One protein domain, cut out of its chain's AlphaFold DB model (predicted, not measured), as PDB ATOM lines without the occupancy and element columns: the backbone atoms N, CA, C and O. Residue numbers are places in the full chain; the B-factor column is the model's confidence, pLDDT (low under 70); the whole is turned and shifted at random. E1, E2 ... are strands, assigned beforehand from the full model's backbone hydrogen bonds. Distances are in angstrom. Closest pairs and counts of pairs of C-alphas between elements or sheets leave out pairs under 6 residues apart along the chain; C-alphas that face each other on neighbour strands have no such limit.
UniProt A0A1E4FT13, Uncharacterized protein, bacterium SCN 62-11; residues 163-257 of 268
ATOM      1  N   GLN A 163      52.352 -40.379  38.212       79.38
ATOM      2  CA  GLN A 163      52.503 -38.974  38.573       79.38
ATOM      3  C   GLN A 163      51.391 -38.153  37.933       79.38
ATOM      4  O   GLN A 163      51.108 -38.291  36.741       79.38
ATOM      5  N   VAL A 164      50.750 -37.301  38.733       82.69
ATOM      6  CA  VAL A 164      49.844 -36.272  38.222       82.69
ATOM      7  C   VAL A 164      50.669 -35.028  37.936       82.69
ATOM      8  O   VAL A 164      51.122 -34.347  38.855       82.69
ATOM      9  N   ASN A 165      50.843 -34.724  36.656       83.88
ATOM     10  CA  ASN A 165      51.519 -33.514  36.214       83.88
ATOM     11  C   ASN A 165      50.470 -32.433  35.969       83.88
ATOM     12  O   ASN A 165      49.528 -32.646  35.205       83.88
ATOM     13  N   VAL A 166      50.637 -31.278  36.611       83.44
ATOM     14  CA  VAL A 166      49.832 -30.082  36.342       83.44
ATOM     15  C   VAL A 166      50.722 -29.064  35.655       83.44
ATOM     16  O   VAL A 166      51.694 -28.594  36.245       83.44
ATOM     17  N   ALA A 167      50.385 -28.721  34.416       81.94
ATOM     18  CA  ALA A 167      51.008 -27.615  33.709       81.94
ATOM     19  C   ALA A 167      50.191 -26.339  33.943       81.94
ATOM     20  O   ALA A 167      48.969 -26.326  33.799       81.94
ATOM     21  N   GLY A 168      50.883 -25.274  34.329       75.44
ATOM     22  CA  GLY A 168      50.317 -23.959  34.595       75.44
ATOM     23  C   GLY A 168      51.225 -23.190  35.546       75.44
ATOM     24  O   GLY A 168      51.796 -23.768  36.468       75.44
ATOM     25  N   ALA A 169      51.405 -21.900  35.284       71.31
ATOM     26  CA  ALA A 169      52.245 -21.057  36.120       71.31
ATOM     27  C   ALA A 169      51.493 -20.615  37.380       71.31
ATOM     28  O   ALA A 169      50.274 -20.412  37.365       71.31
ATOM     29  N   ASP A 170      52.242 -20.423  38.461       69.12
ATOM     30  CA  ASP A 170      51.735 -19.707  39.624       69.12
ATOM     31  C   ASP A 170      51.464 -18.257  39.205       69.12
ATOM     32  O   ASP A 170      52.315 -17.603  38.595       69.12
ATOM     33  N   ALA A 171      50.266 -17.762  39.505       70.25
ATOM     34  CA  ALA A 171      49.851 -16.425  39.116       70.25
ATOM     35  C   ALA A 171      49.552 -15.579  40.354       70.25
ATOM     36  O   ALA A 171      48.803 -15.984  41.245       70.25
ATOM     37  N   ASN A 172      50.116 -14.369  40.380       76.25
ATOM     38  CA  ASN A 172      49.620 -13.312  41.252       76.25
ATOM     39  C   ASN A 172      48.350 -12.766  40.602       76.25
ATOM     40  O   ASN A 172      48.417 -12.086  39.576       76.25
ATOM     41  N   LEU A 173      47.200 -13.097  41.177       74.44
ATOM     42  CA  LEU A 173      45.921 -12.647  40.663       74.44
ATOM     43  C   LEU A 173      45.525 -11.340  41.338       74.44
ATOM     44  O   LEU A 173      45.436 -11.237  42.562       74.44
ATOM     45  N   GLY A 174      45.295 -10.326  40.502       68.25
ATOM     46  CA  GLY A 174      44.622  -9.104  40.914       68.25
ATOM     47  C   GLY A 174      43.154  -9.358  41.264       68.25
ATOM     48  O   GLY A 174      42.645 -10.479  41.201       68.25
ATOM     49  N   HIS A 175      42.457  -8.285  41.615       66.19
ATOM     50  CA  HIS A 175      41.005  -8.299  41.769       66.19
ATOM     51  C   HIS A 175      40.326  -8.804  40.484       66.19
ATOM     52  O   HIS A 175      40.677  -8.340  39.400       66.19
ATOM     53  N   ASP A 176      39.415  -9.778  40.609       71.19
ATOM     54  CA  ASP A 176      38.743 -10.473  39.496       71.19
ATOM     55  C   ASP A 176      39.691 -11.063  38.431       71.19
ATOM     56  O   ASP A 176      39.296 -11.379  37.307       71.19
ATOM     57  N   GLY A 177      40.962 -11.253  38.795       74.31
ATOM     58  CA  GLY A 177      41.957 -11.859  37.930       74.31
ATOM     59  C   GLY A 177      41.654 -13.334  37.677       74.31
ATOM     60  O   GLY A 177      41.214 -14.072  38.566       74.31
ATOM     61  N   SER A 178      41.944 -13.779  36.459       78.25
ATOM     62  CA  SER A 178      41.882 -15.184  36.066       78.25
ATOM     63  C   SER A 178      43.261 -15.701  35.673       78.25
ATOM     64  O   SER A 178      43.964 -15.038  34.910       78.25
ATOM     65  N   ALA A 179      43.621 -16.894  36.140       78.19
ATOM     66  CA  ALA A 179      44.826 -17.612  35.735       78.19
ATOM     67  C   ALA A 179      44.461 -18.944  35.086       78.19
ATOM     68  O   ALA A 179      43.545 -19.641  35.531       78.19
ATOM     69  N   GLY A 180      45.203 -19.308  34.046       76.75
ATOM     70  CA  GLY A 180      45.040 -20.566  33.332       76.75
ATOM     71  C   GLY A 180      45.176 -20.405  31.814       76.75
ATOM     72  O   GLY A 180      45.525 -19.322  31.342       76.75
ATOM     73  N   PRO A 181      44.887 -21.473  31.052       80.88
ATOM     74  CA  PRO A 181      44.381 -22.762  31.532       80.88
ATOM     75  C   PRO A 181      45.450 -23.572  32.283       80.88
ATOM     76  O   PRO A 181      46.586 -23.687  31.832       80.88
ATOM     77  N   TYR A 182      45.070 -24.148  33.423       82.12
ATOM     78  CA  TYR A 182      45.821 -25.223  34.064       82.12
ATOM     79  C   TYR A 182      45.398 -26.542  33.435       82.12
ATOM     80  O   TYR A 182      44.200 -26.779  33.267       82.12
ATOM     81  N   THR A 183      46.355 -27.405  33.108       84.88
ATOM     82  CA  THR A 183      46.078 -28.701  32.478       84.88
ATOM     83  C   THR A 183      46.668 -29.839  33.293       84.88
ATOM     84  O   THR A 183      47.846 -29.777  33.642       84.88
ATOM     85  N   ALA A 184      45.877 -30.873  33.580       84.06
ATOM     86  CA  ALA A 184      46.331 -32.048  34.321       84.06
ATOM     87  C   ALA A 184      46.428 -33.281  33.420       84.06
ATOM     88  O   ALA A 184      45.528 -33.562  32.626       84.06
ATOM     89  N   THR A 185      47.512 -34.032  33.597       84.88
ATOM     90  CA  THR A 185      47.761 -35.318  32.937       84.88
ATOM     91  C   THR A 185      48.230 -36.330  33.973       84.88
ATOM     92  O   THR A 185      49.051 -35.996  34.828       84.88
ATOM     93  N   LEU A 186      47.738 -37.565  33.895       82.38
ATOM     94  CA  LEU A 186      48.265 -38.683  34.671       82.38
ATOM     95  C   LEU A 186      49.258 -39.396  33.768       82.38
ATOM     96  O   LEU A 186      48.877 -39.824  32.683       82.38
ATOM     97  N   SER A 187      50.508 -39.520  34.195       78.69
ATOM     98  CA  SER A 187      51.523 -40.252  33.444       78.69
ATOM     99  C   SER A 187      52.093 -41.403  34.250       78.69
ATOM    100  O   SER A 187      52.267 -41.279  35.461       78.69
ATOM    101  N   THR A 188      52.443 -42.483  33.564       77.00
ATOM    102  CA  THR A 188      53.275 -43.566  34.090       77.00
ATOM    103  C   THR A 188      54.456 -43.759  33.143       77.00
ATOM    104  O   THR A 188      54.291 -43.680  31.927       77.00
ATOM    105  N   ALA A 189      55.671 -43.890  33.683       71.12
ATOM    106  CA  ALA A 189      56.904 -44.022  32.892       71.12
ATOM    107  C   ALA A 189      57.076 -42.959  31.771       71.12
ATOM    108  O   ALA A 189      57.583 -43.254  30.690       71.12
ATOM    109  N   GLY A 190      56.641 -41.715  32.015       67.94
ATOM    110  CA  GLY A 190      56.748 -40.606  31.054       67.94
ATOM    111  C   GLY A 190      55.689 -40.595  29.945       67.94
ATOM    112  O   GLY A 190      55.773 -39.774  29.035       67.94
ATOM    113  N   LYS A 191      54.687 -41.475  30.015       72.94
ATOM    114  CA  LYS A 191      53.613 -41.579  29.025       72.94
ATOM    115  C   LYS A 191      52.253 -41.319  29.655       72.94
ATOM    116  O   LYS A 191      51.979 -41.764  30.766       72.94
ATOM    117  N   GLU A 192      51.412 -40.571  28.949       77.00
ATOM    118  CA  GLU A 192      50.103 -40.154  29.445       77.00
ATOM    119  C   GLU A 192      49.081 -41.297  29.401       77.00
ATOM    120  O   GLU A 192      48.947 -42.013  28.411       77.00
ATOM    121  N   ILE A 193      48.309 -41.415  30.477       77.62
ATOM    122  CA  ILE A 193      47.110 -42.238  30.550       77.62
ATOM    123  C   ILE A 193      45.926 -41.382  30.100       77.62
ATOM    124  O   ILE A 193      45.628 -40.326  30.668       77.62
ATOM    125  N   LEU A 194      45.255 -41.841  29.050       76.00
ATOM    126  CA  LEU A 194      44.118 -41.153  28.451       76.00
ATOM    127  C   LEU A 194      42.844 -41.356  29.291       76.00
ATOM    128  O   LEU A 194      42.788 -42.234  30.148       76.00
ATOM    129  N   ASP A 195      41.845 -40.489  29.092       76.06
ATOM    130  CA  ASP A 195      40.496 -40.587  29.684       76.06
ATOM    131  C   ASP A 195      40.400 -40.712  31.215       76.06
ATOM    132  O   ASP A 195      39.419 -41.199  31.778       76.06
ATOM    133  N   VAL A 196      41.408 -40.219  31.924       78.12
ATOM    134  CA  VAL A 196      41.347 -40.036  33.375       78.12
ATOM    135  C   VAL A 196      40.619 -38.750  33.765       78.12
ATOM    136  O   VAL A 196      40.678 -37.733  33.064       78.12
ATOM    137  N   PHE A 197      39.963 -38.790  34.925       78.56
ATOM    138  CA  PHE A 197      39.260 -37.649  35.502       78.56
ATOM    139  C   PHE A 197      40.046 -37.040  36.647       78.56
ATOM    140  O   PHE A 197      40.528 -37.746  37.535       78.56
ATOM    141  N   PHE A 198      40.089 -35.711  36.651       79.19
ATOM    142  CA  PHE A 198      40.722 -34.939  37.703       79.19
ATOM    143  C   PHE A 198      39.672 -34.212  38.530       79.19
ATOM    144  O   PHE A 198      38.715 -33.630  38.009       79.19
ATOM    145  N   HIS A 199      39.871 -34.262  39.836       80.12
ATOM    146  CA  HIS A 199      39.312 -33.308  40.768       80.12
ATOM    147  C   HIS A 199      40.284 -32.137  40.876       80.12
ATOM    148  O   HIS A 199      41.490 -32.356  40.983       80.12
ATOM    149  N   TRP A 200      39.759 -30.921  40.800       79.06
ATOM    150  CA  TRP A 200      40.551 -29.704  40.848       79.06
ATOM    151  C   TRP A 200      40.194 -28.920  42.082       79.06
ATOM    152  O   TRP A 200      39.014 -28.699  42.346       79.06
ATOM    153  N   ASP A 201      41.230 -28.429  42.733       76.75
ATOM    154  CA  ASP A 201      41.141 -27.586  43.907       76.75
ATOM    155  C   ASP A 201      42.198 -26.475  43.813       76.75
ATOM    156  O   ASP A 201      43.105 -26.510  42.975       76.75
ATOM    157  N   SER A 202      42.047 -25.439  44.636       77.94
ATOM    158  CA  SER A 202      42.916 -24.267  44.616       77.94
ATOM    159  C   SER A 202      43.620 -24.104  45.949       77.94
ATOM    160  O   SER A 202      42.982 -24.168  46.996       77.94
ATOM    161  N   LEU A 203      44.919 -23.834  45.897       74.56
ATOM    162  CA  LEU A 203      45.758 -23.526  47.045       74.56
ATOM    163  C   LEU A 203      46.362 -22.130  46.879       74.56
ATOM    164  O   LEU A 203      46.729 -21.740  45.770       74.56
ATOM    165  N   GLY A 204      46.516 -21.393  47.973       72.38
ATOM    166  CA  GLY A 204      47.239 -20.129  47.982       72.38
ATOM    167  C   GLY A 204      46.862 -19.237  49.155       72.38
ATOM    168  O   GLY A 204      45.997 -19.583  49.956       72.38
ATOM    169  N   ASP A 205      47.508 -18.076  49.229       70.88
ATOM    170  CA  ASP A 205      47.287 -17.082  50.289       70.88
ATOM    171  C   ASP A 205      45.953 -16.335  50.111       70.88
ATOM    172  O   ASP A 205      45.499 -15.623  51.006       70.88
ATOM    173  N   ALA A 206      45.321 -16.498  48.947       67.50
ATOM    174  CA  ALA A 206      43.996 -15.987  48.650       67.50
ATOM    175  C   ALA A 206      43.074 -17.093  48.120       67.50
ATOM    176  O   ALA A 206      43.496 -17.980  47.374       67.50
ATOM    177  N   ALA A 207      41.795 -17.021  48.496       67.19
ATOM    178  CA  ALA A 207      40.796 -17.997  48.082       67.19
ATOM    179  C   ALA A 207      40.376 -17.766  46.619       67.19
ATOM    180  O   ALA A 207      39.920 -16.688  46.233       67.19
ATOM    181  N   GLY A 208      40.547 -18.804  45.799       68.50
ATOM    182  CA  GLY A 208      40.141 -18.833  44.400       68.50
ATOM    183  C   GLY A 208      38.921 -19.725  44.187       68.50
ATOM    184  O   GLY A 208      38.733 -20.730  44.861       68.50
ATOM    185  N   THR A 209      38.094 -19.375  43.210       73.31
ATOM    186  CA  THR A 209      37.060 -20.250  42.657       73.31
ATOM    187  C   THR A 209      37.583 -20.877  41.369       73.31
ATOM    188  O   THR A 209      38.079 -20.172  40.486       73.31
ATOM    189  N   ILE A 210      37.425 -22.189  41.213       72.00
ATOM    190  CA  ILE A 210      37.834 -22.914  40.006       72.00
ATOM    191  C   ILE A 210      36.656 -23.033  39.060       72.00
ATOM    192  O   ILE A 210      35.554 -23.416  39.455       72.00
ATOM    193  N   LYS A 211      36.901 -22.729  37.790       73.12
ATOM    194  CA  LYS A 211      35.923 -22.906  36.723       73.12
ATOM    195  C   LYS A 211      36.522 -23.782  35.626       73.12
ATOM    196  O   LYS A 211      37.657 -23.542  35.219       73.12
ATOM    197  N   PRO A 212      35.791 -24.789  35.126       66.44
ATOM    198  CA  PRO A 212      36.240 -25.548  33.967       66.44
ATOM    199  C   PRO A 212      36.334 -24.621  32.750       66.44
ATOM    200  O   PRO A 212      35.422 -23.832  32.500       66.44
ATOM    201  N   THR A 213      37.438 -24.706  32.006       65.12
ATOM    202  CA  THR A 213      37.696 -23.839  30.839       65.12
ATOM    203  C   THR A 213      36.899 -24.283  29.607       65.12
ATOM    204  O   THR A 213      36.647 -23.483  28.712       65.12
ATOM    205  N   GLY A 214      36.453 -25.543  29.577       56.88
ATOM    206  CA  GLY A 214      35.626 -26.118  28.520       56.88
ATOM    207  C   GLY A 214      34.448 -26.915  29.079       56.88
ATOM    208  O   GLY A 214      34.495 -27.436  30.197       56.88
ATOM    209  N   ALA A 215      33.373 -27.017  28.296       50.53
ATOM    210  CA  ALA A 215      32.242 -27.871  28.638       50.53
ATOM    211  C   ALA A 215      32.694 -29.342  28.644       50.53
ATOM    212  O   ALA A 215      33.158 -29.861  27.636       50.53
ATOM    213  N   GLY A 216      32.586 -30.015  29.792       50.03
ATOM    214  CA  GLY A 216      32.842 -31.456  29.906       50.03
ATOM    215  C   GLY A 216      34.311 -31.881  30.040       50.03
ATOM    216  O   GLY A 216      34.561 -33.018  30.441       50.03
ATOM    217  N   THR A 217      35.292 -31.000  29.808       57.50
ATOM    218  CA  THR A 217      36.718 -31.346  29.941       57.50
ATOM    219  C   THR A 217      37.201 -31.182  31.382       57.50
ATOM    220  O   THR A 217      37.613 -30.101  31.796       57.50
ATOM    221  N   ALA A 218      37.233 -32.276  32.149       65.75
ATOM    222  CA  ALA A 218      37.813 -32.302  33.499       65.75
ATOM    223  C   ALA A 218      39.351 -32.134  33.519       65.75
ATOM    224  O   ALA A 218      39.958 -32.164  34.582       65.75
ATOM    225  N   ARG A 219      39.995 -31.991  32.353       74.94
ATOM    226  CA  ARG A 219      41.453 -31.881  32.201       74.94
ATOM    227  C   ARG A 219      41.975 -30.449  32.205       74.94
ATOM    228  O   ARG A 219      43.174 -30.279  32.390       74.94
ATOM    229  N   GLN A 220      41.115 -29.454  31.976       80.50
ATOM    230  CA  GLN A 220      41.516 -28.050  31.894       80.50
ATOM    231  C   GLN A 220      40.627 -27.163  32.761       80.50
ATOM    232  O   GLN A 220      39.396 -27.209  32.650       80.50
ATOM    233  N   VAL A 221      41.251 -26.341  33.601       79.62
ATOM    234  CA  VAL A 221      40.543 -25.393  34.465       79.62
ATOM    235  C   VAL A 221      41.192 -24.018  34.471       79.62
ATOM    236  O   VAL A 221      42.395 -23.857  34.274       79.62
ATOM    237  N   THR A 222      40.374 -23.017  34.757       82.50
ATOM    238  CA  THR A 222      40.779 -21.640  35.006       82.50
ATOM    239  C   THR A 222      40.492 -21.329  36.468       82.50
ATOM    240  O   THR A 222      39.394 -21.585  36.968       82.50
ATOM    241  N   VAL A 223      41.472 -20.763  37.161       78.81
ATOM    242  CA  VAL A 223      41.294 -20.262  38.524       78.81
ATOM    243  C   VAL A 223      40.892 -18.799  38.433       78.81
ATOM    244  O   VAL A 223      41.551 -18.009  37.764       78.81
ATOM    245  N   THR A 224      39.802 -18.442  39.097       77.38
ATOM    246  CA  THR A 224      39.318 -17.063  39.223       77.38
ATOM    247  C   THR A 224      39.391 -16.636  40.677       77.38
ATOM    248  O   THR A 224      38.887 -17.340  41.545       77.38
ATOM    249  N   HIS A 225      40.016 -15.500  40.957       74.00
ATOM    250  CA  HIS A 225      40.156 -14.994  42.320       74.00
ATOM    251  C   HIS A 225      38.865 -14.283  42.764       74.00
ATOM    252  O   HIS A 225      38.683 -13.095  42.513       74.00
ATOM    253  N   ILE A 226      37.939 -15.043  43.363       71.12
ATOM    254  CA  ILE A 226      36.662 -14.561  43.914       71.12
ATOM    255  C   ILE A 226      36.340 -15.391  45.161       71.12
ATOM    256  O   ILE A 226      36.289 -16.623  45.068       71.12
ATOM    257  N   ILE A 227      36.057 -14.735  46.292       64.81
ATOM    258  CA  ILE A 227      35.496 -15.383  47.485       64.81
ATOM    259  C   ILE A 227      33.981 -15.226  47.435       64.81
ATOM    260  O   ILE A 227      33.471 -14.110  47.409       64.81
ATOM    261  N   LYS A 228      33.245 -16.334  47.428       60.25
ATOM    262  CA  LYS A 228      31.787 -16.314  47.587       60.25
ATOM    263  C   LYS A 228      31.424 -16.694  49.007       60.25
ATOM    264  O   LYS A 228      31.831 -17.751  49.482       60.25
ATOM    265  N   VAL A 229      30.644 -15.846  49.661       60.66
ATOM    266  CA  VAL A 229      30.043 -16.158  50.959       60.66
ATOM    267  C   VAL A 229      28.724 -16.908  50.737       60.66
ATOM    268  O   VAL A 229      28.145 -16.812  49.650       60.66
ATOM    269  N   PRO A 230      28.257 -17.731  51.699       59.75
ATOM    270  CA  PRO A 230      27.046 -18.545  51.536       59.75
ATOM    271  C   PRO A 230      25.767 -17.758  51.209       59.75
ATOM    272  O   PRO A 230      24.804 -18.334  50.715       59.75
ATOM    273  N   ASP A 231      25.763 -16.450  51.453       73.44
ATOM    274  CA  ASP A 231      24.707 -15.503  51.081       73.44
ATOM    275  C   ASP A 231      24.700 -15.136  49.581       73.44
ATOM    276  O   ASP A 231      23.820 -14.414  49.115       73.44
ATOM    277  N   GLY A 232      25.656 -15.654  48.802       60.50
ATOM    278  CA  GLY A 232      25.799 -15.381  47.375       60.50
ATOM    279  C   GLY A 232      26.514 -14.065  47.070       60.50
ATOM    280  O   GLY A 232      26.723 -13.760  45.892       60.50
ATOM    281  N   THR A 233      26.929 -13.310  48.090       65.38
ATOM    282  CA  THR A 233      27.736 -12.105  47.901       65.38
ATOM    283  C   THR A 233      29.189 -12.474  47.637       65.38
ATOM    284  O   THR A 233      29.793 -13.309  48.316       65.38
ATOM    285  N   ASN A 234      29.766 -11.837  46.620       63.00
ATOM    286  CA  ASN A 234      31.197 -11.918  46.377       63.00
ATOM    287  C   ASN A 234      31.887 -11.008  47.399       63.00
ATOM    288  O   ASN A 234      31.687  -9.793  47.370       63.00
ATOM    289  N   ILE A 235      32.673 -11.584  48.305       59.56
ATOM    290  CA  ILE A 235      33.579 -10.818  49.156       59.56
ATOM    291  C   ILE A 235      34.916 -10.696  48.437       59.56
ATOM    292  O   ILE A 235      35.455 -11.652  47.882       59.56
ATOM    293  N   TYR A 236      35.444  -9.481  48.440       59.00
ATOM    294  CA  TYR A 236      36.687  -9.157  47.768       59.00
ATOM    295  C   TYR A 236      37.844  -9.256  48.759       59.00
ATOM    296  O   TYR A 236      37.908  -8.490  49.720       59.00
ATOM    297  N   SER A 237      38.765 -10.192  48.528       57.88
ATOM    298  CA  SER A 237      40.063 -10.214  49.204       57.88
ATOM    299  C   SER A 237      41.102  -9.389  48.444       57.88
ATOM    300  O   SER A 237      40.998  -9.148  47.239       57.88
ATOM    301  N   VAL A 238      42.121  -8.958  49.185       61.47
ATOM    302  CA  VAL A 238      43.370  -8.363  48.686       61.47
ATOM    303  C   VAL A 238      43.958  -9.247  47.566       61.47
ATOM    304  O   VAL A 238      43.784 -10.467  47.631       61.47
ATOM    305  N   PRO A 239      44.638  -8.682  46.542       68.25
ATOM    306  CA  PRO A 239      45.364  -9.473  45.551       68.25
ATOM    307  C   PRO A 239      46.239 -10.535  46.213       68.25
ATOM    308  O   PRO A 239      46.885 -10.263  47.226       68.25
ATOM    309  N   GLY A 240      46.285 -11.726  45.627       69.44
ATOM    310  CA  GLY A 240      46.993 -12.842  46.234       69.44
ATOM    311  C   GLY A 240      47.452 -13.881  45.231       69.44
ATOM    312  O   GLY A 240      47.192 -13.808  44.028       69.44
ATOM    313  N   ARG A 241      48.198 -14.851  45.753       72.94
ATOM    314  CA  ARG A 241      48.669 -16.002  44.990       72.94
ATOM    315  C   ARG A 241      47.598 -17.073  45.026       72.94
ATOM    316  O   ARG A 241      47.187 -17.475  46.110       72.94
ATOM    317  N   CYS A 242      47.196 -17.550  43.854       72.31
ATOM    318  CA  CYS A 242      46.352 -18.731  43.717       72.31
ATOM    319  C   CYS A 242      47.023 -19.719  42.760       72.31
ATOM    320  O   CYS A 242      47.561 -19.332  41.720       72.31
ATOM    321  N   LYS A 243      46.954 -21.001  43.102       75.19
ATOM    322  CA  LYS A 243      47.479 -22.124  42.326       75.19
ATOM    323  C   LYS A 243      46.418 -23.211  42.236       75.19
ATOM    324  O   LYS A 243      45.731 -23.473  43.216       75.19
ATOM    325  N   ALA A 244      46.297 -23.861  41.084       78.19
ATOM    326  CA  ALA A 244      45.461 -25.048  40.942       78.19
ATOM    327  C   ALA A 244      46.263 -26.317  41.257       78.19
ATOM    328  O   ALA A 244      47.395 -26.471  40.788       78.19
ATOM    329  N   TYR A 245      45.660 -27.248  41.989       79.69
ATOM    330  CA  TYR A 245      46.147 -28.617  42.107       79.69
ATOM    331  C   TYR A 245      45.098 -29.598  41.586       79.69
ATOM    332  O   TYR A 245      43.901 -29.313  41.571       79.69
ATOM    333  N   ALA A 246      45.578 -30.747  41.114       82.19
ATOM    334  CA  ALA A 246      44.742 -31.791  40.552       82.19
ATOM    335  C   ALA A 246      44.976 -33.106  41.294       82.19
ATOM    336  O   ALA A 246      46.118 -33.504  41.540       82.19
ATOM    337  N   THR A 247      43.874 -33.783  41.582       81.81
ATOM    338  CA  THR A 247      43.831 -35.118  42.168       81.81
ATOM    339  C   THR A 247      43.162 -36.056  41.176       81.81
ATOM    340  O   THR A 247      42.074 -35.774  40.679       81.81
ATOM    341  N   CYS A 248      43.798 -37.182  40.876       82.25
ATOM    342  CA  CYS A 248      43.283 -38.190  39.960       82.25
ATOM    343  C   CYS A 248      42.961 -39.469  40.728       82.25
ATOM    344  O   CYS A 248      43.841 -40.043  41.366       82.25
ATOM    345  N   LYS A 249      41.723 -39.959  40.623       77.62
ATOM    346  CA  LYS A 249      41.377 -41.310  41.083       77.62
ATOM    347  C   LYS A 249      41.468 -42.271  39.910       77.62
ATOM    348  O   LYS A 249      40.722 -42.141  38.942       77.62
ATOM    349  N   PHE A 250      42.364 -43.242  40.005       76.31
ATOM    350  CA  PHE A 250      42.548 -44.267  38.988       76.31
ATOM    351  C   PHE A 250      42.580 -45.637  39.661       76.31
ATOM    352  O   PHE A 250      43.455 -45.928  40.471       76.31
ATOM    353  N   ARG A 251      41.587 -46.477  39.335       71.50
ATOM    354  CA  ARG A 251      41.487 -47.877  39.797       71.50
ATOM    355  C   ARG A 251      41.510 -48.057  41.318       71.50
ATOM    356  O   ARG A 251      42.127 -48.980  41.827       71.50
ATOM    357  N   GLY A 252      40.835 -47.163  42.035       70.19
ATOM    358  CA  GLY A 252      40.773 -47.183  43.500       70.19
ATOM    359  C   GLY A 252      41.942 -46.476  44.187       70.19
ATOM    360  O   GLY A 252      41.828 -46.147  45.362       70.19
ATOM    361  N   TYR A 253      43.010 -46.149  43.455       73.50
ATOM    362  CA  TYR A 253      44.134 -45.377  43.973       73.50
ATOM    363  C   TYR A 253      43.945 -43.890  43.693       73.50
ATOM    364  O   TYR A 253      43.427 -43.491  42.644       73.50
ATOM    365  N   THR A 254      44.373 -43.068  44.644       79.31
ATOM    366  CA  THR A 254      44.352 -41.612  44.523       79.31
ATOM    367  C   THR A 254      45.771 -41.127  44.277       79.31
ATOM    368  O   THR A 254      46.659 -41.360  45.089       79.31
ATOM    369  N   PHE A 255      45.973 -40.450  43.152       80.38
ATOM    370  CA  PHE A 255      47.230 -39.818  42.782       80.38
ATOM    371  C   PHE A 255      47.070 -38.313  42.883       80.38
ATOM    372  O   PHE A 255      46.080 -37.749  42.411       80.38
ATOM    373  N   VAL A 256      48.055 -37.662  43.481       79.56
ATOM    374  CA  VAL A 256      48.060 -36.217  43.685       79.56
ATOM    375  C   VAL A 256      49.319 -35.651  43.040       79.56
ATOM    376  O   VAL A 256      50.338 -36.337  42.929       79.56
ATOM    377  N   ASN A 257      49.246 -34.413  42.561       76.94
ATOM    378  CA  ASN A 257      50.427 -33.688  42.106       76.94
ATOM    379  C   ASN A 257      51.475 -33.611  43.237       76.94
ATOM    380  O   ASN A 257      51.125 -33.304  44.372       76.94
TER     381      ASN A 257
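Overview. This is residues 163 to 257 of the 268 residues of an uncharacterized protein of bacterium SCN 62-11 (UniProt A0A1E4FT13). Two strongly twisted sheets lie face to face as an elongated sandwich, each built along one long strand, E3 in one and E8 in the other, with shorter strands beside them. The long link of residues 225 to 239 folds out and back, with residues 227 to 228 paired to 234 to 235. The 95 printed residues hold nine named strands, E1 to E9, and no named helix: all strand, both branched sheets antiparallel. The whole is compact, radius of gyration of the C-alphas 14.2 A, spanning 42 by 26 by 22 A.

Along the chain. Find C-alpha 163 at (52.503, -38.974, 38.573), where E1 runs to 167. Next come E2, 171 to 173, and E3, 178 to 188, 30.6 A long. E4 is 191 to 193, E5 198 to 203, E6 209 to 212 and E7 220 to 224. E8, 240 to 250, is 32.6 A long; E9, 253 to 256, ends at (48.060, -36.217, 43.685).

Arrangement. Beside E3, look for E1 on one side, N 165 to O 185 at 2.9 A, and E4 and E7 on the other, N 188 to O 191 and N 179 to O 223 each at 2.9 A. E6 forms a hairpin with E7, N 211 to O 222 at 2.9 A. E8 has E2, E5 and E9 as neighbours: N 173 to O 240 is 2.9 A, N 201 to O 245 is 3.0 A, N 248 to O 255 is 2.8 A. Between the sheets, the closest C-alphas of E3 and E8, Ala 184 and Ala 246, are 6.4 A apart.

Size, cuts and confidence. The C-alphas of Ala 189 and Asp 231, the two farthest apart, are 46.7 A apart. The printed part has no cut, and E7 to E8 is the long link. Mean pLDDT of the printed part is 73.1; residues 212 to 218 and 232 to 240 are among those under 70.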